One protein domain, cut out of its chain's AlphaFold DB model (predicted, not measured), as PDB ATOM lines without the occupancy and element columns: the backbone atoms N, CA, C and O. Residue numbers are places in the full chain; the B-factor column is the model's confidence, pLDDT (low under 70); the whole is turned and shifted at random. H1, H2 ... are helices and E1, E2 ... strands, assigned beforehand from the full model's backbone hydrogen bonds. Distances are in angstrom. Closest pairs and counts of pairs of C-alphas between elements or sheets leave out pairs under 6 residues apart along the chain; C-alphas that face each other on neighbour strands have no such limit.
ATOM      1  N   PHE A 287      24.024 -52.823  39.524       83.69
ATOM      2  CA  PHE A 287      22.744 -53.506  39.342       83.69
ATOM      3  C   PHE A 287      21.564 -52.561  39.607       83.69
ATOM      4  O   PHE A 287      20.667 -52.425  38.780       83.69
ATOM      5  N   LYS A 288      21.615 -51.827  40.727       90.06
ATOM      6  CA  LYS A 288      20.556 -50.893  41.136       90.06
ATOM      7  C   LYS A 288      20.537 -49.615  40.298       90.06
ATOM      8  O   LYS A 288      19.473 -49.047  40.053       90.06
ATOM      9  N   ARG A 289      21.716 -49.129  39.904       93.38
ATOM     10  CA  ARG A 289      21.890 -47.892  39.138       93.38
ATOM     11  C   ARG A 289      22.933 -48.098  38.056       93.38
ATOM     12  O   ARG A 289      24.082 -48.393  38.348       93.38
ATOM     13  N   TYR A 290      22.559 -47.844  36.822       94.62
ATOM     14  CA  TYR A 290      23.491 -47.813  35.712       94.62
ATOM     15  C   TYR A 290      23.619 -46.377  35.219       94.62
ATOM     16  O   TYR A 290      22.620 -45.664  35.096       94.62
ATOM     17  N   PHE A 291      24.848 -45.952  34.961       96.94
ATOM     18  CA  PHE A 291      25.130 -44.685  34.311       96.94
ATOM     19  C   PHE A 291      26.269 -44.870  33.318       96.94
ATOM     20  O   PHE A 291      27.286 -45.484  33.640       96.94
ATOM     21  N   SER A 292      26.117 -44.324  32.122       97.38
ATOM     22  CA  SER A 292      27.197 -44.263  31.146       97.38
ATOM     23  C   SER A 292      27.053 -43.034  30.282       97.38
ATOM     24  O   SER A 292      25.932 -42.680  29.922       97.38
ATOM     25  N   TYR A 293      28.172 -42.456  29.872       97.94
ATOM     26  CA  TYR A 293      28.189 -41.460  28.815       97.94
ATOM     27  C   TYR A 293      29.303 -41.751  27.819       97.94
ATOM     28  O   TYR A 293      30.350 -42.307  28.153       97.94
ATOM     29  N   ASN A 294      29.064 -41.348  26.584       98.38
ATOM     30  CA  ASN A 294      29.995 -41.452  25.488       98.38
ATOM     31  C   ASN A 294      30.012 -40.127  24.728       98.38
ATOM     32  O   ASN A 294      28.960 -39.572  24.425       98.38
ATOM     33  N   ALA A 295      31.210 -39.629  24.454       98.56
ATOM     34  CA  ALA A 295      31.444 -38.493  23.581       98.56
ATOM     35  C   ALA A 295      32.315 -38.971  22.420       98.56
ATOM     36  O   ALA A 295      33.335 -39.631  22.645       98.56
ATOM     37  N   GLY A 296      31.891 -38.673  21.201       98.31
ATOM     38  CA  GLY A 296      32.513 -39.161  19.983       98.31
ATOM     39  C   GLY A 296      32.715 -38.046  18.972       98.31
ATOM     40  O   GLY A 296      31.906 -37.125  18.881       98.31
ATOM     41  N   VAL A 297      33.781 -38.146  18.190       98.50
ATOM     42  CA  VAL A 297      33.987 -37.352  16.979       98.50
ATOM     43  C   VAL A 297      34.315 -38.304  15.844       98.50
ATOM     44  O   VAL A 297      35.111 -39.226  16.021       98.50
ATOM     45  N   GLU A 298      33.717 -38.067  14.687       98.19
ATOM     46  CA  GLU A 298      34.011 -38.762  13.440       98.19
ATOM     47  C   GLU A 298      34.466 -37.760  12.388       98.19
ATOM     48  O   GLU A 298      33.911 -36.667  12.283       98.19
ATOM     49  N   VAL A 299      35.477 -38.135  11.614       97.75
ATOM     50  CA  VAL A 299      36.058 -37.325  10.546       97.75
ATOM     51  C   VAL A 299      36.248 -38.204   9.318       97.75
ATOM     52  O   VAL A 299      36.821 -39.291   9.390       97.75
ATOM     53  N   SER A 300      35.767 -37.705   8.191       95.44
ATOM     54  CA  SER A 300      35.917 -38.259   6.850       95.44
ATOM     55  C   SER A 300      36.299 -37.123   5.897       95.44
ATOM     56  O   SER A 300      36.314 -35.956   6.290       95.44
ATOM     57  N   SER A 301      36.597 -37.434   4.639       92.31
ATOM     58  CA  SER A 301      36.949 -36.428   3.628       92.31
ATOM     59  C   SER A 301      35.833 -35.410   3.370       92.31
ATOM     60  O   SER A 301      36.132 -34.260   3.079       92.31
ATOM     61  N   ARG A 302      34.562 -35.820   3.491       91.75
ATOM     62  CA  ARG A 302      33.382 -34.999   3.141       91.75
ATOM     63  C   ARG A 302      32.524 -34.578   4.331       91.75
ATOM     64  O   ARG A 302      31.529 -33.874   4.164       91.75
ATOM     65  N   PHE A 303      32.842 -35.047   5.535       94.69
ATOM     66  CA  PHE A 303      32.094 -34.672   6.729       94.69
ATOM     67  C   PHE A 303      32.919 -34.823   8.001       94.69
ATOM     68  O   PHE A 303      33.825 -35.648   8.098       94.69
ATOM     69  N   SER A 304      32.519 -34.082   9.025       97.50
ATOM     70  CA  SER A 304      32.888 -34.360  10.402       97.50
ATOM     71  C   SER A 304      31.681 -34.183  11.315       97.50
ATOM     72  O   SER A 304      30.839 -33.304  11.113       97.50
ATOM     73  N   LYS A 305      31.574 -35.052  12.317       97.12
ATOM     74  CA  LYS A 305      30.451 -35.097  13.254       97.12
ATOM     75  C   LYS A 305      30.955 -35.180  14.678       97.12
ATOM     76  O   LYS A 305      31.922 -35.883  14.950       97.12
ATOM     77  N   ALA A 306      30.246 -34.536  15.589       98.56
ATOM     78  CA  ALA A 306      30.367 -34.755  17.019       98.56
ATOM     79  C   ALA A 306      29.095 -35.428  17.536       98.56
ATOM     80  O   ALA A 306      27.989 -35.109  17.098       98.56
ATOM     81  N   THR A 307      29.249 -36.350  18.478       98.56
ATOM     82  CA  THR A 307      28.137 -37.035  19.132       98.56
ATOM     83  C   THR A 307      28.343 -37.078  20.635       98.56
ATOM     84  O   THR A 307      29.460 -37.178  21.145       98.56
ATOM     85  N   PHE A 308      27.236 -37.028  21.357       98.62
ATOM     86  CA  PHE A 308      27.184 -37.243  22.785       98.62
ATOM     87  C   PHE A 308      25.992 -38.133  23.106       98.62
ATOM     88  O   PHE A 308      24.870 -37.889  22.668       98.62
ATOM     89  N   ARG A 309      26.227 -39.174  23.896       98.31
ATOM     90  CA  ARG A 309      25.204 -40.103  24.358       98.31
ATOM     91  C   ARG A 309      25.337 -40.265  25.856       98.31
ATOM     92  O   ARG A 309      26.434 -40.496  26.349       98.31
ATOM     93  N   THR A 310      24.229 -40.245  26.577       98.25
ATOM     94  CA  THR A 310      24.195 -40.674  27.975       98.25
ATOM     95  C   THR A 310      23.012 -41.590  28.223       98.25
ATOM     96  O   THR A 310      21.969 -41.498  27.577       98.25
ATOM     97  N   GLN A 311      23.207 -42.532  29.131       97.50
ATOM     98  CA  GLN A 311      22.200 -43.487  29.549       97.50
ATOM     99  C   GLN A 311      22.210 -43.559  31.063       97.50
ATOM    100  O   GLN A 311      23.254 -43.720  31.698       97.50
ATOM    101  N   TRP A 312      21.021 -43.487  31.633       97.62
ATOM    102  CA  TRP A 312      20.789 -43.657  33.047       97.62
ATOM    103  C   TRP A 312      19.655 -44.646  33.250       97.62
ATOM    104  O   TRP A 312      18.618 -44.585  32.592       97.62
ATOM    105  N   ARG A 313      19.854 -45.573  34.177       96.00
ATOM    106  CA  ARG A 313      18.841 -46.556  34.531       96.00
ATOM    107  C   ARG A 313      18.822 -46.779  36.026       96.00
ATOM    108  O   ARG A 313      19.876 -46.882  36.657       96.00
ATOM    109  N   LYS A 314      17.622 -46.905  36.578       95.94
ATOM    110  CA  LYS A 314      17.393 -47.183  37.994       95.94
ATOM    111  C   LYS A 314      16.389 -48.314  38.153       95.94
ATOM    112  O   LYS A 314      15.308 -48.262  37.574       95.94
ATOM    113  N   LEU A 315      16.761 -49.303  38.960       94.50
ATOM    114  CA  LEU A 315      15.877 -50.361  39.433       94.50
ATOM    115  C   LEU A 315      15.378 -49.999  40.839       94.50
ATOM    116  O   LEU A 315      16.170 -49.695  41.740       94.50
ATOM    117  N   PHE A 316      14.063 -49.982  41.009       93.75
ATOM    118  CA  PHE A 316      13.375 -49.693  42.263       93.75
ATOM    119  C   PHE A 316      13.108 -50.984  43.055       93.75
ATOM    120  O   PHE A 316      13.292 -52.091  42.552       93.75
ATOM    121  N   LYS A 317      12.729 -50.846  44.334       92.38
ATOM    122  CA  LYS A 317      12.541 -51.988  45.255       92.38
ATOM    123  C   LYS A 317      11.357 -52.885  44.881       92.38
ATOM    124  O   LYS A 317      11.349 -54.056  45.219       92.38
ATOM    125  N   ASP A 318      10.379 -52.324  44.191       91.62
ATOM    126  CA  ASP A 318       9.203 -52.989  43.629       91.62
ATOM    127  C   ASP A 318       9.492 -53.643  42.262       91.62
ATOM    128  O   ASP A 318       8.570 -53.963  41.514       91.62
ATOM    129  N   ASN A 319      10.774 -53.830  41.916       89.00
ATOM    130  CA  ASN A 319      11.253 -54.353  40.633       89.00
ATOM    131  C   ASN A 319      10.819 -53.524  39.412       89.00
ATOM    132  O   ASN A 319      10.834 -54.010  38.277       89.00
ATOM    133  N   ARG A 320      10.474 -52.250  39.624       93.56
ATOM    134  CA  ARG A 320      10.215 -51.299  38.544       93.56
ATOM    135  C   ARG A 320      11.517 -50.738  38.008       93.56
ATOM    136  O   ARG A 320      12.459 -50.500  38.761       93.56
ATOM    137  N   GLN A 321      11.584 -50.503  36.708       94.19
ATOM    138  CA  GLN A 321      12.775 -50.001  36.042       94.19
ATOM    139  C   GLN A 321      12.437 -48.726  35.284       94.19
ATOM    140  O   GLN A 321      11.524 -48.718  34.465       94.19
ATOM    141  N   LEU A 322      13.207 -47.672  35.545       96.12
ATOM    142  CA  LEU A 322      13.200 -46.436  34.769       96.12
ATOM    143  C   LEU A 322      14.482 -46.374  33.945       96.12
ATOM    144  O   LEU A 322      15.578 -46.486  34.503       96.12
ATOM    145  N   ASN A 323      14.341 -46.183  32.637       96.69
ATOM    146  CA  ASN A 323      15.435 -45.993  31.696       96.69
ATOM    147  C   ASN A 323      15.298 -44.614  31.059       96.69
ATOM    148  O   ASN A 323      14.225 -44.273  30.573       96.69
ATOM    149  N   ILE A 324      16.387 -43.856  31.033       98.19
ATOM    150  CA  ILE A 324      16.483 -42.563  30.361       98.19
ATOM    151  C   ILE A 324      17.726 -42.602  29.483       98.19
ATOM    152  O   ILE A 324      18.822 -42.939  29.939       98.19
ATOM    153  N   ARG A 325      17.562 -42.251  28.216       98.00
ATOM    154  CA  ARG A 325      18.632 -42.104  27.238       98.00
ATOM    155  C   ARG A 325      18.565 -40.695  26.682       98.00
ATOM    156  O   ARG A 325      17.491 -40.228  26.337       98.00
ATOM    157  N   PHE A 326      19.714 -40.053  26.565       98.62
ATOM    158  CA  PHE A 326      19.863 -38.808  25.828       98.62
ATOM    159  C   PHE A 326      20.911 -39.001  24.740       98.62
ATOM    160  O   PHE A 326      21.954 -39.624  24.974       98.62
ATOM    161  N   PHE A 327      20.633 -38.473  23.558       98.69
ATOM    162  CA  PHE A 327      21.558 -38.451  22.439       98.69
ATOM    163  C   PHE A 327      21.521 -37.086  21.769       98.69
ATOM    164  O   PHE A 327      20.446 -36.563  21.504       98.69
ATOM    165  N   SER A 328      22.692 -36.545  21.462       98.56
ATOM    166  CA  SER A 328      22.865 -35.331  20.675       98.56
ATOM    167  C   SER A 328      23.959 -35.561  19.641       98.56
ATOM    168  O   SER A 328      24.997 -36.151  19.949       98.56
ATOM    169  N   GLY A 329      23.720 -35.130  18.411       98.31
ATOM    170  CA  GLY A 329      24.633 -35.262  17.288       98.31
ATOM    171  C   GLY A 329      24.617 -33.996  16.449       98.31
ATOM    172  O   GLY A 329      23.554 -33.443  16.178       98.31
ATOM    173  N   ALA A 330      25.790 -33.530  16.036       98.19
ATOM    174  CA  ALA A 330      25.932 -32.365  15.174       98.19
ATOM    175  C   ALA A 330      26.995 -32.624  14.109       98.19
ATOM    176  O   ALA A 330      28.069 -33.148  14.412       98.19
ATOM    177  N   PHE A 331      26.723 -32.219  12.875       97.75
ATOM    178  CA  PHE A 331      27.763 -32.074  11.870       97.75
ATOM    179  C   PHE A 331      28.554 -30.799  12.153       97.75
ATOM    180  O   PHE A 331      27.986 -29.712  12.221       97.75
ATOM    181  N   LEU A 332      29.869 -30.935  12.297       96.88
ATOM    182  CA  LEU A 332      30.794 -29.803  12.358       96.88
ATOM    183  C   LEU A 332      31.124 -29.311  10.941       96.88
ATOM    184  O   LEU A 332      31.316 -28.122  10.713       96.88
ATOM    185  N   HIS A 333      31.138 -30.238   9.983       95.31
ATOM    186  CA  HIS A 333      31.293 -29.992   8.556       95.31
ATOM    187  C   HIS A 333      30.513 -31.059   7.774       95.31
ATOM    188  O   HIS A 333      30.523 -32.228   8.163       95.31
ATOM    189  N   ASN A 334      29.817 -30.684   6.695       93.94
ATOM    190  CA  ASN A 334      29.027 -31.629   5.898       93.94
ATOM    191  C   ASN A 334      28.883 -31.207   4.424       93.94
ATOM    192  O   ASN A 334      28.127 -30.283   4.113       93.94
ATOM    193  N   GLU A 335      29.519 -31.961   3.529       90.44
ATOM    194  CA  GLU A 335      29.448 -31.835   2.064       90.44
ATOM    195  C   GLU A 335      28.775 -33.048   1.392       90.44
ATOM    196  O   GLU A 335      28.862 -33.246   0.180       90.44
ATOM    197  N   THR A 336      28.083 -33.884   2.167       86.06
ATOM    198  CA  THR A 336      27.477 -35.142   1.685       86.06
ATOM    199  C   THR A 336      26.032 -34.996   1.206       86.06
ATOM    200  O   THR A 336      25.345 -35.979   0.971       86.06
ATOM    201  N   GLN A 337      25.550 -33.765   1.025       73.62
ATOM    202  CA  GLN A 337      24.138 -33.486   0.715       73.62
ATOM    203  C   GLN A 337      23.687 -34.075  -0.622       73.62
ATOM    204  O   GLN A 337      22.577 -34.587  -0.726       73.62
ATOM    205  N   ASN A 338      24.569 -34.043  -1.623       71.81
ATOM    206  CA  ASN A 338      24.304 -34.639  -2.930       71.81
ATOM    207  C   ASN A 338      24.333 -36.177  -2.886       71.81
ATOM    208  O   ASN A 338      23.863 -36.816  -3.820       71.81
ATOM    209  N   ASP A 339      24.846 -36.770  -1.802       70.31
ATOM    210  CA  ASP A 339      24.911 -38.224  -1.605       70.31
ATOM    211  C   ASP A 339      23.655 -38.762  -0.890       70.31
ATOM    212  O   ASP A 339      23.606 -39.936  -0.509       70.31
ATOM    213  N   GLY A 340      22.654 -37.899  -0.673       82.38
ATOM    214  CA  GLY A 340      21.424 -38.198   0.051       82.38
ATOM    215  C   GLY A 340      21.604 -38.186   1.571       82.38
ATOM    216  O   GLY A 340      22.386 -37.418   2.130       82.38
ATOM    217  N   ASN A 341      20.857 -39.051   2.262       86.50
ATOM    218  CA  ASN A 341      20.887 -39.163   3.723       86.50
ATOM    219  C   ASN A 341      21.862 -40.221   4.242       86.50
ATOM    220  O   ASN A 341      21.871 -40.495   5.435       86.50
ATOM    221  N   PHE A 342      22.698 -40.807   3.382       87.25
ATOM    222  CA  PHE A 342      23.535 -41.954   3.735       87.25
ATOM    223  C   PHE A 342      24.439 -41.697   4.951       87.25
ATOM    224  O   PHE A 342      24.587 -42.559   5.815       87.25
ATOM    225  N   PHE A 343      24.982 -40.482   5.063       91.75
ATOM    226  CA  PHE A 343      25.762 -40.060   6.223       91.75
ATOM    227  C   PHE A 343      24.959 -39.229   7.226       91.75
ATOM    228  O   PHE A 343      25.541 -38.814   8.216       91.75
ATOM    229  N   SER A 344      23.674 -38.949   7.030       94.19
ATOM    230  CA  SER A 344      22.860 -38.224   8.015       94.19
ATOM    231  C   SER A 344      22.726 -39.015   9.319       94.19
ATOM    232  O   SER A 344      22.847 -40.238   9.332       94.19
ATOM    233  N   PHE A 345      22.463 -38.322  10.427       96.56
ATOM    234  CA  PHE A 345      21.932 -39.003  11.605       96.56
ATOM    235  C   PHE A 345      20.507 -39.467  11.310       96.56
ATOM    236  O   PHE A 345      19.782 -38.784  10.586       96.56
ATOM    237  N   ALA A 346      20.090 -40.573  11.903       96.00
ATOM    238  CA  ALA A 346      18.743 -41.100  11.815       96.00
ATOM    239  C   ALA A 346      17.996 -40.968  13.144       96.00
ATOM    240  O   ALA A 346      18.569 -41.064  14.238       96.00
ATOM    241  N   LEU A 347      16.690 -40.769  13.029       95.00
ATOM    242  CA  LEU A 347      15.770 -40.677  14.143       95.00
ATOM    243  C   LEU A 347      15.376 -42.074  14.636       95.00
ATOM    244  O   LEU A 347      15.493 -42.340  15.829       95.00
ATOM    245  N   ASP A 348      14.979 -42.968  13.732       92.19
ATOM    246  CA  ASP A 348      14.423 -44.299  14.014       92.19
ATOM    247  C   ASP A 348      15.288 -45.451  13.461       92.19
ATOM    248  O   ASP A 348      15.575 -46.404  14.190       92.19
ATOM    249  N   ARG A 349      15.767 -45.351  12.210       92.94
ATOM    250  CA  ARG A 349      16.584 -46.384  11.547       92.94
ATOM    251  C   ARG A 349      17.950 -45.844  11.082       92.94
ATOM    252  O   ARG A 349      18.042 -45.235  10.016       92.94
ATOM    253  N   PRO A 350      19.034 -46.087  11.847       93.00
ATOM    254  CA  PRO A 350      20.401 -45.725  11.460       93.00
ATOM    255  C   PRO A 350      20.806 -46.270  10.088       93.00
ATOM    256  O   PRO A 350      20.573 -47.446   9.808       93.00
ATOM    257  N   THR A 351      21.498 -45.455   9.288       89.19
ATOM    258  CA  THR A 351      21.911 -45.781   7.907       89.19
ATOM    259  C   THR A 351      23.026 -46.828   7.801       89.19
ATOM    260  O   THR A 351      23.326 -47.302   6.711       89.19
ATOM    261  N   ASP A 352      23.655 -47.182   8.925       91.31
ATOM    262  CA  ASP A 352      24.738 -48.171   9.032       91.31
ATOM    263  C   ASP A 352      25.914 -47.974   8.063       91.31
ATOM    264  O   ASP A 352      26.542 -48.937   7.629       91.31
ATOM    265  N   TYR A 353      26.275 -46.725   7.753       91.12
ATOM    266  CA  TYR A 353      27.404 -46.443   6.859       91.12
ATOM    267  C   TYR A 353      28.740 -47.032   7.352       91.12
ATOM    268  O   TYR A 353      29.653 -47.229   6.561       91.12
ATOM    269  N   LEU A 354      28.906 -47.362   8.635       93.00
ATOM    270  CA  LEU A 354      30.118 -48.040   9.128       93.00
ATOM    271  C   LEU A 354      30.028 -49.575   9.123       93.00
ATOM    272  O   LEU A 354      31.016 -50.229   9.477       93.00
ATOM    273  N   PHE A 355      28.882 -50.149   8.740       92.88
ATOM    274  CA  PHE A 355      28.579 -51.580   8.853       92.88
ATOM    275  C   PHE A 355      28.874 -52.119  10.261       92.88
ATOM    276  O   PHE A 355      29.591 -53.113  10.437       92.88
ATOM    277  N   ASP A 356      28.390 -51.402  11.272       91.50
ATOM    278  CA  ASP A 356      28.568 -51.710  12.694       91.50
ATOM    279  C   ASP A 356      27.290 -52.254  13.347       91.50
ATOM    280  O   ASP A 356      27.367 -52.839  14.430       91.50
ATOM    281  N   TYR A 357      26.132 -52.096  12.706       91.62
ATOM    282  CA  TYR A 357      24.856 -52.588  13.209       91.62
ATOM    283  C   TYR A 357      24.519 -53.984  12.669       91.62
ATOM    284  O   TYR A 357      24.871 -54.341  11.554       91.62
ATOM    285  N   ASN A 358      23.820 -54.805  13.453       87.56
ATOM    286  CA  ASN A 358      23.493 -56.188  13.078       87.56
ATOM    287  C   ASN A 358      22.119 -56.279  12.391       87.56
ATOM    288  O   ASN A 358      21.220 -56.962  12.882       87.56
ATOM    289  N   TYR A 359      21.939 -55.553  11.286       91.06
ATOM    290  CA  TYR A 359      20.723 -55.664  10.479       91.06
ATOM    291  C   TYR A 359      20.663 -57.006   9.744       91.06
ATOM    292  O   TYR A 359      21.660 -57.427   9.157       91.06
ATOM    293  N   TYR A 360      19.489 -57.643   9.746       89.88
ATOM    294  CA  TYR A 360      19.217 -58.833   8.932       89.88
ATOM    295  C   TYR A 360      18.883 -58.469   7.490       89.88
ATOM    296  O   TYR A 360      19.424 -59.075   6.575       89.88
ATOM    297  N   GLY A 361      18.017 -57.474   7.307       87.38
ATOM    298  CA  GLY A 361      17.682 -56.870   6.020       87.38
ATOM    299  C   GLY A 361      18.203 -55.445   6.013       87.38
ATOM    300  O   GLY A 361      17.527 -54.529   6.477       87.38
ATOM    301  N   ARG A 362      19.465 -55.260   5.621       88.69
ATOM    302  CA  ARG A 362      20.178 -53.981   5.757       88.69
ATOM    303  C   ARG A 362      19.685 -52.941   4.744       88.69
ATOM    304  O   ARG A 362      19.481 -51.790   5.121       88.69
ATOM    305  N   SER A 363      19.428 -53.392   3.521       85.75
ATOM    306  CA  SER A 363      18.881 -52.629   2.395       85.75
ATOM    307  C   SER A 363      17.363 -52.792   2.229       85.75
ATOM    308  O   SER A 363      16.803 -52.286   1.264       85.75
ATOM    309  N   ASP A 364      16.686 -53.486   3.150       85.44
ATOM    310  CA  ASP A 364      15.242 -53.718   3.056       85.44
ATOM    311  C   ASP A 364      14.465 -52.462   3.473       85.44
ATOM    312  O   ASP A 364      14.559 -52.007   4.618       85.44
ATOM    313  N   GLU A 365      13.660 -51.928   2.553       83.44
ATOM    314  CA  GLU A 365      12.780 -50.775   2.795       83.44
ATOM    315  C   GLU A 365      11.362 -51.191   3.228       83.44
ATOM    316  O   GLU A 365      10.646 -50.416   3.859       83.44
ATOM    317  N   SER A 366      10.958 -52.435   2.953       83.94
ATOM    318  CA  SER A 366       9.632 -52.981   3.276       83.94
ATOM    319  C   SER A 366       9.711 -54.430   3.778       83.94
ATOM    320  O   SER A 366      10.771 -55.055   3.751       83.94
ATOM    321  N   GLY A 367       8.588 -54.962   4.266       88.62
ATOM    322  CA  GLY A 367       8.500 -56.321   4.803       88.62
ATOM    323  C   GLY A 367       8.950 -56.447   6.262       88.62
ATOM    324  O   GLY A 367       9.251 -55.470   6.939       88.62
ATOM    325  N   PHE A 368       8.983 -57.678   6.771       89.06
ATOM    326  CA  PHE A 368       9.212 -57.944   8.195       89.06
ATOM    327  C   PHE A 368      10.570 -57.423   8.700       89.06
ATOM    328  O   PHE A 368      10.653 -56.807   9.758       89.06
ATOM    329  N   PHE A 369      11.656 -57.621   7.948       89.38
ATOM    330  CA  PHE A 369      12.996 -57.237   8.407       89.38
ATOM    331  C   PHE A 369      13.272 -55.726   8.351       89.38
ATOM    332  O   PHE A 369      14.158 -55.252   9.072       89.38
ATOM    333  N   SER A 370      12.492 -54.940   7.597       88.12
ATOM    334  CA  SER A 370      12.601 -53.473   7.634       88.12
ATOM    335  C   SER A 370      12.131 -52.895   8.978       88.12
ATOM    336  O   SER A 370      12.615 -51.846   9.410       88.12
ATOM    337  N   GLN A 371      11.282 -53.634   9.704       91.31
ATOM    338  CA  GLN A 371      10.764 -53.292  11.032       91.31
ATOM    339  C   GLN A 371      11.751 -53.552  12.183       91.31
ATOM    340  O   GLN A 371      11.454 -53.241  13.343       91.31
ATOM    341  N   GLN A 372      12.915 -54.140  11.890       93.56
ATOM    342  CA  GLN A 372      13.954 -54.365  12.887       93.56
ATOM    343  C   GLN A 372      14.420 -53.031  13.484       93.56
ATOM    344  O   GLN A 372      14.800 -52.102  12.773       93.56
ATOM    345  N   LEU A 373      14.450 -52.965  14.812       92.62
ATOM    346  CA  LEU A 373      14.861 -51.800  15.577       92.62
ATOM    347  C   LEU A 373      16.279 -51.955  16.102       92.62
ATOM    348  O   LEU A 373      16.635 -52.954  16.730       92.62
ATOM    349  N   ILE A 374      17.069 -50.902  15.927       91.56
ATOM    350  CA  ILE A 374      18.388 -50.771  16.533       91.56
ATOM    351  C   ILE A 374      18.431 -49.431  17.257       91.56
ATOM    352  O   ILE A 374      18.431 -48.373  16.638       91.56
ATOM    353  N   ILE A 375      18.478 -49.473  18.593       92.25
ATOM    354  CA  ILE A 375      18.503 -48.264  19.427       92.25
ATOM    355  C   ILE A 375      19.881 -47.589  19.331       92.25
ATOM    356  O   ILE A 375      20.766 -47.763  20.176       92.25
ATOM    357  N   ALA A 376      20.054 -46.768  18.305       93.19
ATOM    358  CA  ALA A 376      21.184 -45.872  18.124       93.19
ATOM    359  C   ALA A 376      20.696 -44.488  17.678       93.19
ATOM    360  O   ALA A 376      19.526 -44.313  17.373       93.19
ATOM    361  N   GLU A 377      21.586 -43.496  17.732       95.31
ATOM    362  CA  GLU A 377      21.282 -42.117  17.315       95.31
ATOM    363  C   GLU A 377      19.977 -41.564  17.917       95.31
ATOM    364  O   GLU A 377      19.905 -41.496  19.145       95.31
ATOM    365  N   GLY A 378      18.959 -41.194  17.138       95.69
ATOM    366  CA  GLY A 378      17.695 -40.694  17.691       95.69
ATOM    367  C   GLY A 378      16.938 -41.722  18.541       95.69
ATOM    368  O   GLY A 378      16.349 -41.376  19.565       95.69
ATOM    369  N   GLY A 379      17.037 -43.006  18.194       95.44
ATOM    370  CA  GLY A 379      16.456 -44.116  18.942       95.44
ATOM    371  C   GLY A 379      14.930 -44.096  19.049       95.44
ATOM    372  O   GLY A 379      14.427 -44.678  20.009       95.44
ATOM    373  N   PHE A 380      14.224 -43.431  18.134       96.81
ATOM    374  CA  PHE A 380      12.761 -43.441  18.024       96.81
ATOM    375  C   PHE A 380      12.254 -44.791  17.506       96.81
ATOM    376  O   PHE A 380      13.020 -45.614  17.003       96.81
ATOM    377  N   LYS A 381      10.960 -45.043  17.695       95.56
ATOM    378  CA  LYS A 381      10.296 -46.313  17.386       95.56
ATOM    379  C   LYS A 381       9.281 -46.127  16.266       95.56
ATOM    380  O   LYS A 381       9.090 -47.041  15.469       95.56
ATOM    381  N   SER A 382       8.676 -44.946  16.167       93.38
ATOM    382  CA  SER A 382       7.853 -44.560  15.021       93.38
ATOM    383  C   SER A 382       8.703 -44.146  13.814       93.38
ATOM    384  O   SER A 382       9.707 -43.452  13.962       93.38
ATOM    385  N   GLN A 383       8.246 -44.516  12.613       91.19
ATOM    386  CA  GLN A 383       8.712 -43.931  11.348       91.19
ATOM    387  C   GLN A 383       8.035 -42.570  11.167       91.19
ATOM    388  O   GLN A 383       6.829 -42.508  10.937       91.19
ATOM    389  N   LEU A 384       8.786 -41.480  11.308       92.25
ATOM    390  CA  LEU A 384       8.258 -40.116  11.193       92.25
ATOM    391  C   LEU A 384       8.589 -39.501   9.832       92.25
ATOM    392  O   LEU A 384       9.546 -39.914   9.182       92.25
ATOM    393  N   GLU A 385       7.855 -38.456   9.442       89.44
ATOM    394  CA  GLU A 385       8.070 -37.734   8.174       89.44
ATOM    395  C   GLU A 385       9.485 -37.154   8.019       89.44
ATOM    396  O   GLU A 385       9.997 -37.034   6.908       89.44
ATOM    397  N   THR A 386      10.140 -36.796   9.131       91.69
ATOM    398  CA  THR A 386      11.532 -36.314   9.144       91.69
ATOM    399  C   THR A 386      12.449 -37.346   9.819       91.69
ATOM    400  O   THR A 386      12.828 -37.162  10.979       91.69
ATOM    401  N   PRO A 387      12.822 -38.441   9.124       92.38
ATOM    402  CA  PRO A 387      13.574 -39.548   9.719       92.38
ATOM    403  C   PRO A 387      15.077 -39.268   9.836       92.38
ATOM    404  O   PRO A 387      15.773 -39.971  10.563       92.38
ATOM    405  N   TYR A 388      15.600 -38.247   9.150       95.25
ATOM    406  CA  TYR A 388      17.033 -37.956   9.107       95.25
ATOM    407  C   TYR A 388      17.364 -36.517   9.496       95.25
ATOM    408  O   TYR A 388      16.563 -35.601   9.301       95.25
ATOM    409  N   ALA A 389      18.580 -36.326  10.007       95.62
ATOM    410  CA  ALA A 389      19.164 -35.040  10.359       95.62
ATOM    411  C   ALA A 389      20.561 -34.884   9.735       95.62
ATOM    412  O   ALA A 389      21.507 -35.574  10.123       95.62
ATOM    413  N   ASN A 390      20.715 -33.944   8.803       94.50
ATOM    414  CA  ASN A 390      21.980 -33.652   8.122       94.50
ATOM    415  C   ASN A 390      22.746 -32.446   8.709       94.50
ATOM    416  O   ASN A 390      23.823 -32.102   8.216       94.50
ATOM    417  N   GLN A 391      22.227 -31.818   9.773       95.56
ATOM    418  CA  GLN A 391      22.942 -30.790  10.542       95.56
ATOM    419  C   GLN A 391      23.011 -31.124  12.028       95.56
ATOM    420  O   GLN A 391      24.102 -31.167  12.591       95.56
ATOM    421  N   PHE A 392      21.864 -31.346  12.669       96.81
ATOM    422  CA  PHE A 392      21.795 -31.521  14.117       96.81
ATOM    423  C   PHE A 392      20.586 -32.355  14.530       96.81
ATOM    424  O   PHE A 392      19.501 -32.208  13.972       96.81
ATOM    425  N   ILE A 393      20.772 -33.186  15.547       98.44
ATOM    426  CA  ILE A 393      19.720 -33.957  16.198       98.44
ATOM    427  C   ILE A 393      19.956 -33.969  17.704       98.44
ATOM    428  O   ILE A 393      21.090 -34.098  18.165       98.44
ATOM    429  N   SER A 394      18.888 -33.875  18.485       98.56
ATOM    430  CA  SER A 394      18.933 -34.097  19.929       98.56
ATOM    431  C   SER A 394      17.663 -34.799  20.373       98.56
ATOM    432  O   SER A 394      16.576 -34.420  19.954       98.56
ATOM    433  N   THR A 395      17.793 -35.840  21.186       98.62
ATOM    434  CA  THR A 395      16.695 -36.734  21.563       98.62
ATOM    435  C   THR A 395      16.816 -37.178  23.012       98.62
ATOM    436  O   THR A 395      17.916 -37.374  23.538       98.62
ATOM    437  N   VAL A 396      15.667 -37.365  23.650       98.62
ATOM    438  CA  VAL A 396      15.510 -38.014  24.949       98.62
ATOM    439  C   VAL A 396      14.533 -39.165  24.760       98.62
ATOM    440  O   VAL A 396      13.398 -38.940  24.361       98.62
ATOM    441  N   ASN A 397      14.954 -40.385  25.085       98.38
ATOM    442  CA  ASN A 397      14.093 -41.565  25.098       98.38
ATOM    443  C   ASN A 397      13.924 -42.026  26.547       98.38
ATOM    444  O   ASN A 397      14.920 -42.273  27.238       98.38
ATOM    445  N   THR A 398      12.689 -42.179  27.013       98.00
ATOM    446  CA  THR A 398      12.395 -42.634  28.378       98.00
ATOM    447  C   THR A 398      11.502 -43.861  28.345       98.00
ATOM    448  O   THR A 398      10.593 -43.954  27.530       98.00
ATOM    449  N   SER A 399      11.735 -44.819  29.243       97.19
ATOM    450  CA  SER A 399      10.794 -45.920  29.465       97.19
ATOM    451  C   SER A 399      10.686 -46.305  30.932       97.19
ATOM    452  O   SER A 399      11.670 -46.258  31.673       97.19
ATOM    453  N   TYR A 400       9.489 -46.717  31.339       97.31
ATOM    454  CA  TYR A 400       9.179 -47.147  32.697       97.31
ATOM    455  C   TYR A 400       8.402 -48.466  32.681       97.31
ATOM    456  O   TYR A 400       7.443 -48.603  31.922       97.31
ATOM    457  N   SER A 401       8.796 -49.442  33.507       96.38
ATOM    458  CA  SER A 401       8.095 -50.731  33.567       96.38
ATOM    459  C   SER A 401       6.788 -50.641  34.357       96.38
ATOM    460  O   SER A 401       6.781 -50.611  35.583       96.38
ATOM    461  N   ILE A 402       5.650 -50.667  33.666       94.94
ATOM    462  CA  ILE A 402       4.310 -50.684  34.282       94.94
ATOM    463  C   ILE A 402       3.919 -52.107  34.702       94.94
ATOM    464  O   ILE A 402       3.221 -52.312  35.696       94.94
ATOM    465  N   TRP A 403       4.503 -53.129  34.072       91.06
ATOM    466  CA  TRP A 403       4.505 -54.523  34.534       91.06
ATOM    467  C   TRP A 403       5.858 -55.188  34.248       91.06
ATOM    468  O   TRP A 403       6.691 -54.606  33.561       91.06
ATOM    469  N   LYS A 404       6.109 -56.391  34.785       83.81
ATOM    470  CA  LYS A 404       7.427 -57.059  34.722       83.81
ATOM    471  C   LYS A 404       8.009 -57.099  33.301       83.81
ATOM    472  O   LYS A 404       9.202 -56.874  33.124       83.81
ATOM    473  N   TYR A 405       7.149 -57.330  32.313       89.94
ATOM    474  CA  TYR A 405       7.508 -57.439  30.899       89.94
ATOM    475  C   TYR A 405       6.933 -56.303  30.041       89.94
ATOM    476  O   TYR A 405       7.131 -56.303  28.834       89.94
ATOM    477  N   VAL A 406       6.226 -55.337  30.636       95.75
ATOM    478  CA  VAL A 406       5.522 -54.276  29.899       95.75
ATOM    479  C   VAL A 406       6.028 -52.918  30.348       95.75
ATOM    480  O   VAL A 406       5.943 -52.558  31.524       95.75
ATOM    481  N   PHE A 407       6.536 -52.153  29.395       97.06
ATOM    482  CA  PHE A 407       7.056 -50.813  29.601       97.06
ATOM    483  C   PHE A 407       6.213 -49.826  28.806       97.06
ATOM    484  O   PHE A 407       5.910 -50.089  27.648       97.06
ATOM    485  N   ALA A 408       5.889 -48.680  29.392       98.19
ATOM    486  CA  ALA A 408       5.545 -47.515  28.585       98.19
ATOM    487  C   ALA A 408       6.831 -46.791  28.209       98.19
ATOM    488  O   ALA A 408       7.761 -46.716  29.023       98.19
ATOM    489  N   TYR A 409       6.882 -46.264  26.995       97.94
ATOM    490  CA  TYR A 409       7.950 -45.384  26.557       97.94
ATOM    491  C   TYR A 409       7.387 -44.076  26.012       97.94
ATOM    492  O   TYR A 409       6.250 -44.018  25.540       97.94
ATOM    493  N   ALA A 410       8.207 -43.040  26.103       98.25
ATOM    494  CA  ALA A 410       7.967 -41.748  25.497       98.25
ATOM    495  C   ALA A 410       9.310 -41.166  25.063       98.25
ATOM    496  O   ALA A 410      10.250 -41.095  25.869       98.25
ATOM    497  N   ASP A 411       9.373 -40.740  23.812       98.12
ATOM    498  CA  ASP A 411      10.538 -40.121  23.219       98.12
ATOM    499  C   ASP A 411      10.189 -38.722  22.724       98.12
ATOM    500  O   ASP A 411       9.100 -38.459  22.219       98.12
ATOM    501  N   VAL A 412      11.138 -37.808  22.876       98.44
ATOM    502  CA  VAL A 412      11.043 -36.438  22.377       98.44
ATOM    503  C   VAL A 412      12.363 -36.052  21.744       98.44
ATOM    504  O   VAL A 412      13.433 -36.492  22.174       98.44
ATOM    505  N   GLY A 413      12.312 -35.222  20.716       97.94
ATOM    506  CA  GLY A 413      13.496 -34.860  19.970       97.94
ATOM    507  C   GLY A 413      13.323 -33.628  19.111       97.94
ATOM    508  O   GLY A 413      12.223 -33.129  18.887       97.94
ATOM    509  N   VAL A 414      14.454 -33.140  18.631       98.12
ATOM    510  CA  VAL A 414      14.540 -32.069  17.651       98.12
ATOM    511  C   VAL A 414      15.489 -32.488  16.542       98.12
ATOM    512  O   VAL A 414      16.552 -33.056  16.801       98.12
ATOM    513  N   VAL A 415      15.096 -32.200  15.308       97.56
ATOM    514  CA  VAL A 415      15.825 -32.555  14.093       97.56
ATOM    515  C   VAL A 415      15.994 -31.310  13.236       97.56
ATOM    516  O   VAL A 415      15.046 -30.563  12.993       97.56
ATOM    517  N   LYS A 416      17.218 -31.076  12.767       96.62
ATOM    518  CA  LYS A 416      17.556 -29.975  11.872       96.62
ATOM    519  C   LYS A 416      18.207 -30.510  10.605       96.62
ATOM    520  O   LYS A 416      19.279 -31.123  10.660       96.62
ATOM    521  N   ASN A 417      17.590 -30.175   9.475       94.56
ATOM    522  CA  ASN A 417      18.181 -30.310   8.155       94.56
ATOM    523  C   ASN A 417      18.514 -28.933   7.565       94.56
ATOM    524  O   ASN A 417      17.922 -27.906   7.918       94.56
ATOM    525  N   ARG A 418      19.496 -28.905   6.662       91.19
ATOM    526  CA  ARG A 418      19.861 -27.708   5.903       91.19
ATOM    527  C   ARG A 418      18.659 -27.265   5.068       91.19
ATOM    528  O   ARG A 418      17.984 -28.091   4.468       91.19
ATOM    529  N   ASN A 419      18.413 -25.957   5.030       91.75
ATOM    530  CA  ASN A 419      17.310 -25.322   4.296       91.75
ATOM    531  C   ASN A 419      15.888 -25.730   4.731       91.75
ATOM    532  O   ASN A 419      14.929 -25.289   4.107       91.75
ATOM    533  N   THR A 420      15.720 -26.490   5.818       92.12
ATOM    534  CA  THR A 420      14.405 -26.747   6.427       92.12
ATOM    535  C   THR A 420      14.330 -26.094   7.807       92.12
ATOM    536  O   THR A 420      15.363 -25.937   8.464       92.12
ATOM    537  N   PRO A 421      13.147 -25.714   8.309       94.25
ATOM    538  CA  PRO A 421      12.981 -25.335   9.711       94.25
ATOM    539  C   PRO A 421      13.413 -26.453  10.678       94.25
ATOM    540  O   PRO A 421      13.548 -27.615  10.289       94.25
ATOM    541  N   LEU A 422      13.670 -26.090  11.938       96.06
ATOM    542  CA  LEU A 422      13.878 -27.068  13.010       96.06
ATOM    543  C   LEU A 422      12.553 -27.802  13.264       96.06
ATOM    544  O   LEU A 422      11.545 -27.147  13.517       96.06
ATOM    545  N   ALA A 423      12.564 -29.131  13.223       96.69
ATOM    546  CA  ALA A 423      11.392 -29.958  13.486       96.69
ATOM    547  C   ALA A 423      11.445 -30.513  14.916       96.69
ATOM    548  O   ALA A 423      12.430 -31.147  15.297       96.69
ATOM    549  N   GLY A 424      10.399 -30.268  15.705       97.25
ATOM    550  CA  GLY A 424      10.174 -30.946  16.981       97.25
ATOM    551  C   GLY A 424       9.384 -32.229  16.750       97.25
ATOM    552  O   GLY A 424       8.371 -32.202  16.059       97.25
ATOM    553  N   VAL A 425       9.851 -33.338  17.313       97.50
ATOM    554  CA  VAL A 425       9.284 -34.674  17.102       97.50
ATOM    555  C   VAL A 425       9.106 -35.407  18.425       97.50
ATOM    556  O   VAL A 425       9.850 -35.182  19.381       97.50
ATOM    557  N   TYR A 426       8.116 -36.287  18.491       97.44
ATOM    558  CA  TYR A 426       7.842 -37.119  19.657       97.44
ATOM    559  C   TYR A 426       7.163 -38.429  19.257       97.44
ATOM    560  O   TYR A 426       6.447 -38.486  18.256       97.44
ATOM    561  N   ASP A 427       7.380 -39.471  20.052       97.44
ATOM    562  CA  ASP A 427       6.627 -40.717  19.980       97.44
ATOM    563  C   ASP A 427       6.376 -41.300  21.376       97.44
ATOM    564  O   ASP A 427       6.977 -40.909  22.377       97.44
ATOM    565  N   SER A 428       5.402 -42.192  21.469       97.94
ATOM    566  CA  SER A 428       5.062 -42.882  22.703       97.94
ATOM    567  C   SER A 428       4.355 -44.189  22.396       97.94
ATOM    568  O   SER A 428       3.692 -44.335  21.364       97.94
ATOM    569  N   GLY A 429       4.486 -45.152  23.298       97.94
ATOM    570  CA  GLY A 429       3.887 -46.458  23.093       97.94
ATOM    571  C   GLY A 429       4.228 -47.462  24.176       97.94
ATOM    572  O   GLY A 429       4.664 -47.116  25.280       97.94
ATOM    573  N   LEU A 430       4.023 -48.732  23.841       97.69
ATOM    574  CA  LEU A 430       4.317 -49.857  24.717       97.69
ATOM    575  C   LEU A 430       5.495 -50.666  24.191       97.69
ATOM    576  O   LEU A 430       5.639 -50.898  22.998       97.69
ATOM    577  N   ARG A 431       6.332 -51.134  25.108       96.44
ATOM    578  CA  ARG A 431       7.416 -52.078  24.852       96.44
ATOM    579  C   ARG A 431       7.138 -53.354  25.629       96.44
ATOM    580  O   ARG A 431       7.056 -53.337  26.860       96.44
ATOM    581  N   LEU A 432       7.036 -54.457  24.904       96.06
ATOM    582  CA  LEU A 432       6.953 -55.807  25.432       96.06
ATOM    583  C   LEU A 432       8.356 -56.401  25.461       96.06
ATOM    584  O   LEU A 432       8.986 -56.631  24.431       96.06
ATOM    585  N   ASN A 433       8.856 -56.622  26.665       91.62
ATOM    586  CA  ASN A 433      10.172 -57.165  26.931       91.62
ATOM    587  C   ASN A 433      10.052 -58.659  27.247       91.62
ATOM    588  O   ASN A 433       9.967 -59.042  28.414       91.62
ATOM    589  N   LEU A 434       9.988 -59.487  26.206       88.88
ATOM    590  CA  LEU A 434       9.820 -60.936  26.341       88.88
ATOM    591  C   LEU A 434      11.136 -61.591  26.771       88.88
ATOM    592  O   LEU A 434      11.155 -62.429  27.673       88.88
ATOM    593  N   LEU A 435      12.245 -61.144  26.175       84.94
ATOM    594  CA  LEU A 435      13.596 -61.531  26.554       84.94
ATOM    595  C   LEU A 435      14.546 -60.337  26.396       84.94
ATOM    596  O   LEU A 435      14.931 -59.987  25.282       84.94
ATOM    597  N   GLN A 436      14.938 -59.727  27.518       81.44
ATOM    598  CA  GLN A 436      15.713 -58.478  27.550       81.44
ATOM    599  C   GLN A 436      16.963 -58.524  26.670       81.44
ATOM    600  O   GLN A 436      17.862 -59.321  26.934       81.44
ATOM    601  N   ASP A 437      17.055 -57.589  25.722       78.31
ATOM    602  CA  ASP A 437      18.108 -57.428  24.707       78.31
ATOM    603  C   ASP A 437      18.087 -58.451  23.548       78.31
ATOM    604  O   ASP A 437      18.914 -58.340  22.647       78.31
ATOM    605  N   TYR A 438      17.173 -59.428  23.540       85.81
ATOM    606  CA  TYR A 438      17.128 -60.500  22.527       85.81
ATOM    607  C   TYR A 438      15.821 -60.549  21.754       85.81
ATOM    608  O   TYR A 438      15.847 -60.773  20.547       85.81
ATOM    609  N   PHE A 439      14.699 -60.395  22.456       91.81
ATOM    610  CA  PHE A 439      13.376 -60.373  21.861       91.81
ATOM    611  C   PHE A 439      12.500 -59.337  22.556       91.81
ATOM    612  O   PHE A 439      12.019 -59.535  23.679       91.81
ATOM    613  N   GLU A 440      12.324 -58.211  21.879       94.88
ATOM    614  CA  GLU A 440      11.528 -57.087  22.354       94.88
ATOM    615  C   GLU A 440      10.630 -56.595  21.229       94.88
ATOM    616  O   GLU A 440      11.068 -56.508  20.085       94.88
ATOM    617  N   VAL A 441       9.389 -56.248  21.559       96.62
ATOM    618  CA  VAL A 441       8.411 -55.715  20.607       96.62
ATOM    619  C   VAL A 441       7.999 -54.328  21.066       96.62
ATOM    620  O   VAL A 441       7.691 -54.124  22.239       96.62
ATOM    621  N   TYR A 442       7.994 -53.372  20.150       96.69
ATOM    622  CA  TYR A 442       7.574 -52.001  20.379       96.69
ATOM    623  C   TYR A 442       6.315 -51.732  19.565       96.69
ATOM    624  O   TYR A 442       6.266 -51.990  18.363       96.69
ATOM    625  N   LEU A 443       5.309 -51.218  20.257       96.94
ATOM    626  CA  LEU A 443       3.983 -50.900  19.761       96.94
ATOM    627  C   LEU A 443       3.812 -49.380  19.874       96.94
ATOM    628  O   LEU A 443       3.443 -48.898  20.953       96.94
ATOM    629  N   PRO A 444       4.126 -48.612  18.817       96.69
ATOM    630  CA  PRO A 444       3.846 -47.183  18.792       96.69
ATOM    631  C   PRO A 444       2.355 -46.925  18.970       96.69
ATOM    632  O   PRO A 444       1.535 -47.612  18.377       96.69
ATOM    633  N   ILE A 445       1.981 -45.969  19.813       96.88
ATOM    634  CA  ILE A 445       0.575 -45.630  20.076       96.88
ATOM    635  C   ILE A 445       0.264 -44.236  19.543       96.88
ATOM    636  O   ILE A 445      -0.733 -44.038  18.851       96.88
ATOM    637  N   TYR A 446       1.124 -43.270  19.852       96.44
ATOM    638  CA  TYR A 446       0.952 -41.886  19.436       96.44
ATOM    639  C   TYR A 446       2.305 -41.289  19.072       96.44
ATOM    640  O   TYR A 446       3.272 -41.471  19.815       96.44
ATOM    641  N   SER A 447       2.371 -40.550  17.972       96.25
ATOM    642  CA  SER A 447       3.585 -39.869  17.532       96.25
ATOM    643  C   SER A 447       3.285 -38.512  16.905       96.25
ATOM    644  O   SER A 447       2.143 -38.052  16.885       96.25
ATOM    645  N   SER A 448       4.310 -37.855  16.364       95.06
ATOM    646  CA  SER A 448       4.139 -36.656  15.538       95.06
ATOM    647  C   SER A 448       3.277 -36.885  14.290       95.06
ATOM    648  O   SER A 448       2.739 -35.916  13.768       95.06
ATOM    649  N   ASN A 449       3.061 -38.139  13.876       92.25
ATOM    650  CA  ASN A 449       2.113 -38.499  12.820       92.25
ATOM    651  C   ASN A 449       0.664 -38.650  13.343       92.25
ATOM    652  O   ASN A 449      -0.227 -39.035  12.588       92.25
ATOM    653  N   GLY A 450       0.408 -38.405  14.634       93.56
ATOM    654  CA  GLY A 450      -0.900 -38.545  15.280       93.56
ATOM    655  C   GLY A 450      -1.125 -39.910  15.941       93.56
ATOM    656  O   GLY A 450      -0.201 -40.534  16.463       93.56
ATOM    657  N   TRP A 451      -2.384 -40.363  15.950       94.62
ATOM    658  CA  TRP A 451      -2.791 -41.658  16.509       94.62
ATOM    659  C   TRP A 451      -2.348 -42.799  15.585       94.62
ATOM    660  O   TRP A 451      -2.934 -42.990  14.524       94.62
ATOM    661  N   GLU A 452      -1.313 -43.543  15.973       93.00
ATOM    662  CA  GLU A 452      -0.680 -44.576  15.134       93.00
ATOM    663  C   GLU A 452      -1.608 -45.780  14.919       93.00
ATOM    664  O   GLU A 452      -1.719 -46.294  13.811       93.00
ATOM    665  N   VAL A 453      -2.318 -46.203  15.972       92.44
ATOM    666  CA  VAL A 453      -3.149 -47.425  15.977       92.44
ATOM    667  C   VAL A 453      -4.359 -47.319  15.046       92.44
ATOM    668  O   VAL A 453      -4.849 -48.327  14.548       92.44
ATOM    669  N   GLY A 454      -4.876 -46.109  14.830       88.88
ATOM    670  CA  GLY A 454      -6.030 -45.877  13.956       88.88
ATOM    671  C   GLY A 454      -5.660 -45.574  12.510       88.88
ATOM    672  O   GLY A 454      -6.558 -45.318  11.713       88.88
ATOM    673  N   GLN A 455      -4.371 -45.560  12.172       87.81
ATOM    674  CA  GLN A 455      -3.921 -45.438  10.790       87.81
ATOM    675  C   GLN A 455      -3.898 -46.816  10.118       87.81
ATOM    676  O   GLN A 455      -3.784 -47.845  10.785       87.81
ATOM    677  N   GLY A 456      -4.012 -46.839   8.786       87.69
ATOM    678  CA  GLY A 456      -3.840 -48.066   8.007       87.69
ATOM    679  C   GLY A 456      -2.449 -48.681   8.204       87.69
ATOM    680  O   GLY A 456      -1.488 -47.966   8.511       87.69
ATOM    681  N   ASP A 457      -2.367 -50.003   8.032       88.19
ATOM    682  CA  ASP A 457      -1.127 -50.792   8.080       88.19
ATOM    683  C   ASP A 457      -0.339 -50.648   9.398       88.19
ATOM    684  O   ASP A 457       0.892 -50.580   9.425       88.19
ATOM    685  N   TYR A 458      -1.050 -50.571  10.530       92.06
ATOM    686  CA  TYR A 458      -0.437 -50.459  11.861       92.06
ATOM    687  C   TYR A 458       0.545 -51.601  12.170       92.06
ATOM    688  O   TYR A 458       1.574 -51.394  12.819       92.06
ATOM    689  N   ASP A 459       0.264 -52.800  11.669       89.88
ATOM    690  CA  ASP A 459       1.133 -53.969  11.764       89.88
ATOM    691  C   ASP A 459       2.520 -53.717  11.155       89.88
ATOM    692  O   ASP A 459       3.509 -54.205  11.701       89.88
ATOM    693  N   GLN A 460       2.624 -52.878  10.116       89.12
ATOM    694  CA  GLN A 460       3.892 -52.476   9.495       89.12
ATOM    695  C   GLN A 460       4.691 -51.466  10.345       89.12
ATOM    696  O   GLN A 460       5.910 -51.322  10.187       89.12
ATOM    697  N   ARG A 461       4.042 -50.810  11.313       91.38
ATOM    698  CA  ARG A 461       4.653 -49.824  12.226       91.38
ATOM    699  C   ARG A 461       5.168 -50.436  13.521       91.38
ATOM    700  O   ARG A 461       5.951 -49.799  14.226       91.38
ATOM    701  N   VAL A 462       4.761 -51.665  13.829       93.44
ATOM    702  CA  VAL A 462       5.342 -52.448  14.921       93.44
ATOM    703  C   VAL A 462       6.842 -52.597  14.673       93.44
ATOM    704  O   VAL A 462       7.287 -52.795  13.544       93.44
ATOM    705  N   ARG A 463       7.641 -52.479  15.733       95.19
ATOM    706  CA  ARG A 463       9.098 -52.644  15.670       95.19
ATOM    707  C   ARG A 463       9.552 -53.761  16.580       95.19
ATOM    708  O   ARG A 463       8.940 -54.000  17.620       95.19
ATOM    709  N   PHE A 464      10.668 -54.397  16.247       94.62
ATOM    710  CA  PHE A 464      11.211 -55.452  17.095       94.62
ATOM    711  C   PHE A 464      12.729 -55.433  17.199       94.62
ATOM    712  O   PHE A 464      13.445 -55.109  16.257       94.62
ATOM    713  N   ILE A 465      13.226 -55.857  18.353       92.88
ATOM    714  CA  ILE A 465      14.608 -56.294  18.529       92.88
ATOM    715  C   ILE A 465      14.562 -57.816  18.522       92.88
ATOM    716  O   ILE A 465      13.866 -58.400  19.348       92.88
ATOM    717  N   LEU A 466      15.280 -58.447  17.596       89.81
ATOM    718  CA  LEU A 466      15.366 -59.901  17.467       89.81
ATOM    719  C   LEU A 466      16.828 -60.309  17.297       89.81
ATOM    720  O   LEU A 466      17.558 -59.683  16.534       89.81
ATOM    721  N   THR A 467      17.254 -61.356  18.003       85.69
ATOM    722  CA  THR A 467      18.586 -61.960  17.861       85.69
ATOM    723  C   THR A 467      18.465 -63.426  17.444       85.69
ATOM    724  O   THR A 467      17.984 -64.252  18.212       85.69
ATOM    725  N   LEU A 468      18.949 -63.746  16.242       82.44
ATOM    726  CA  LEU A 468      18.960 -65.079  15.619       82.44
ATOM    727  C   LEU A 468      20.343 -65.759  15.635       82.44
ATOM    728  O   LEU A 468      20.488 -66.895  15.199       82.44
ATOM    729  N   ASP A 469      21.377 -65.066  16.115       78.81
ATOM    730  CA  ASP A 469      22.746 -65.586  16.161       78.81
ATOM    731  C   ASP A 469      22.928 -66.539  17.358       78.81
ATOM    732  O   ASP A 469      22.793 -66.138  18.522       78.81
ATOM    733  N   LEU A 470      23.262 -67.807  17.080       76.25
ATOM    734  CA  LEU A 470      23.384 -68.852  18.105       76.25
ATOM    735  C   LEU A 470      24.467 -68.523  19.143       76.25
ATOM    736  O   LEU A 470      24.287 -68.770  20.336       76.25
ATOM    737  N   ASN A 471      25.585 -67.931  18.712       73.31
ATOM    738  CA  ASN A 471      26.666 -67.539  19.615       73.31
ATOM    739  C   ASN A 471      26.186 -66.502  20.640       73.31
ATOM    740  O   ASN A 471      26.553 -66.571  21.813       73.31
ATOM    741  N   THR A 472      25.344 -65.567  20.220       75.06
ATOM    742  CA  THR A 472      24.757 -64.534  21.072       75.06
ATOM    743  C   THR A 472      23.729 -65.156  22.011       75.06
ATOM    744  O   THR A 472      23.777 -64.909  23.215       75.06
ATOM    745  N   LEU A 473      22.878 -66.054  21.502       78.00
ATOM    746  CA  LEU A 473      21.881 -66.782  22.293       78.00
ATOM    747  C   LEU A 473      22.507 -67.677  23.372       78.00
ATOM    748  O   LEU A 473      21.969 -67.754  24.472       78.00
ATOM    749  N   THR A 474      23.679 -68.285  23.142       71.69
ATOM    750  CA  THR A 474      24.369 -69.060  24.199       71.69
ATOM    751  C   THR A 474      24.709 -68.207  25.430       71.69
ATOM    752  O   THR A 474      24.761 -68.714  26.553       71.69
ATOM    753  N   GLY A 475      24.847 -66.886  25.254       64.50
ATOM    754  CA  GLY A 475      25.028 -65.922  26.336       64.50
ATOM    755  C   GLY A 475      23.873 -65.895  27.343       64.50
ATOM    756  O   GLY A 475      24.116 -65.614  28.521       64.50
ATOM    757  N   LEU A 476      22.652 -66.261  26.932       70.00
ATOM    758  CA  LEU A 476      21.476 -66.370  27.805       70.00
ATOM    759  C   LEU A 476      21.710 -67.318  28.981       70.00
ATOM    760  O   LEU A 476      21.275 -67.029  30.091       70.00
ATOM    761  N   PHE A 477      22.446 -68.407  28.756       66.94
ATOM    762  CA  PHE A 477      22.726 -69.418  29.777       66.94
ATOM    763  C   PHE A 477      23.887 -69.034  30.705       66.94
ATOM    764  O   PHE A 477      24.111 -69.686  31.721       66.94
ATOM    765  N   THR A 478      24.622 -67.963  30.381       59.53
ATOM    766  CA  THR A 478      25.768 -67.481  31.176       59.53
ATOM    767  C   THR A 478      25.461 -66.224  31.994       59.53
ATOM    768  O   THR A 478      26.176 -65.925  32.955       59.53
ATOM    769  N   ARG A 479      24.391 -65.481  31.663       51.50
ATOM    770  CA  ARG A 479      23.889 -64.393  32.515       51.50
ATOM    771  C   ARG A 479      23.319 -65.011  33.795       51.50
ATOM    772  O   ARG A 479      22.428 -65.849  33.743       51.50
ATOM    773  N   ARG A 480      23.810 -64.575  34.961       40.88
ATOM    774  CA  ARG A 480      23.127 -64.841  36.234       40.88
ATOM    775  C   ARG A 480      21.775 -64.125  36.194       40.88
ATOM    776  O   ARG A 480      21.731 -62.903  36.295       40.88
ATOM    777  N   TRP A 481      20.707 -64.887  35.987       36.22
ATOM    778  CA  TRP A 481      19.326 -64.428  36.078       36.22
ATOM    779  C   TRP A 481      18.938 -64.293  37.547       36.22
ATOM    780  O   TRP A 481      18.492 -65.278  38.118       36.22
ATOM    781  N   TYR A 482      19.128 -63.120  38.156       34.78
ATOM    782  CA  TYR A 482      18.537 -62.791  39.460       34.78
ATOM    783  C   TYR A 482      18.202 -61.304  39.543       34.78
ATOM    784  O   TYR A 482      19.105 -60.482  39.255       34.78
TER     785      TYR A 482
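Overview. This is residues 287 to 482 of the 482 residues of the protein "Aminopeptidase N" of Nonlabens ulvanivorans (UniProt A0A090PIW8). One large antiparallel sheet of eight strands curls like part of a barrel, open between its edges E1 and E8, and long loops from residues 335 to 367 and 372 to 391 fill much of its hollow side. The short helices H1 and H2 sit near the E7 and E8 end, H3 follows beyond E8, and residues 477 to 482 stick out as a free tail. The printed part has 196 residues, with eight named strands and three named helices in the order E1 E2 E3 H1 E4 E5 E6 E7 H2 E8 H3; the sheet's order is E1 E2 E3 E4 E5 E6 E7 E8, and the class is mostly strand. The whole is compact, with a radius of gyration of the C-alphas of 17.2 A, and rounded, spanning 50 by 38 by 32 A.

Arrangement. The edge strand E1, residues 289 to 299, and E2, residues 303 to 315, form a hairpin, with N 294 and O 309 2.8 A apart. E3, residues 321 to 334, joins E2 in a hairpin, with N 308 and O 328 at 2.8 A; E1, E2 and E3 make a meander, each strand the antiparallel neighbour of the one before. E4, residues 392 to 403, is antiparallel to E3 at 168 degrees, with N 325 and O 397 at 2.8 A. A second meander is E4, E5, residues 406 to 416, E6, residues 423 to 435, and E7, residues 439 to 447, with N 396 and O 412 at 2.8 A, N 411 and O 427 at 2.8 A, and N 432 and O 441 at 2.8 A. E6 bends by 56 degrees at residue 432. The other edge strand, E8, residues 463 to 466, is antiparallel to E7, with N 442 and O 463 at 2.8 A. The sheet is twisted. Residues 345 to 346 pair antiparallel with residues 388 to 389. H1, residues 368 to 371, and H2, residues 458 to 461, only graze the sheet and only just touch, with 3 pairs of C-alphas within 8 A; the closest C-alphas, of Gln 371 and Gln 460, are 7.1 A apart. H3, residues 470 to 477, is not on the sheet and is apart from E1, for instance. H1 and H2 are too short for an O i to N i+4 pair; H3 has 1 of 4 within hydrogen-bond range, and 4 of 5 O i to N i+3 pairs.

Along the chain. E1 begins at C-alpha 289, (21.890, -47.892, 39.138), and is 33.6 A long. E2 is 39.7 A, E3 38.9 A, E4 35.3 A, E5 32.6 A, E6 34.2 A and E7 23.1 A. H3 ends at C-alpha 477, (22.726, -69.418, 29.777).

Size, cuts and confidence. The C-alphas of Lys 317 and Asn 338, the two farthest apart, are 52.5 A apart. The printed part has no cut. The links E3 to H1 and H1 to E4 are long, with 33 and 20 residues. The mean pLDDT of the printed part is 91.1; residue 475 and residues 477 to 482 are under 70.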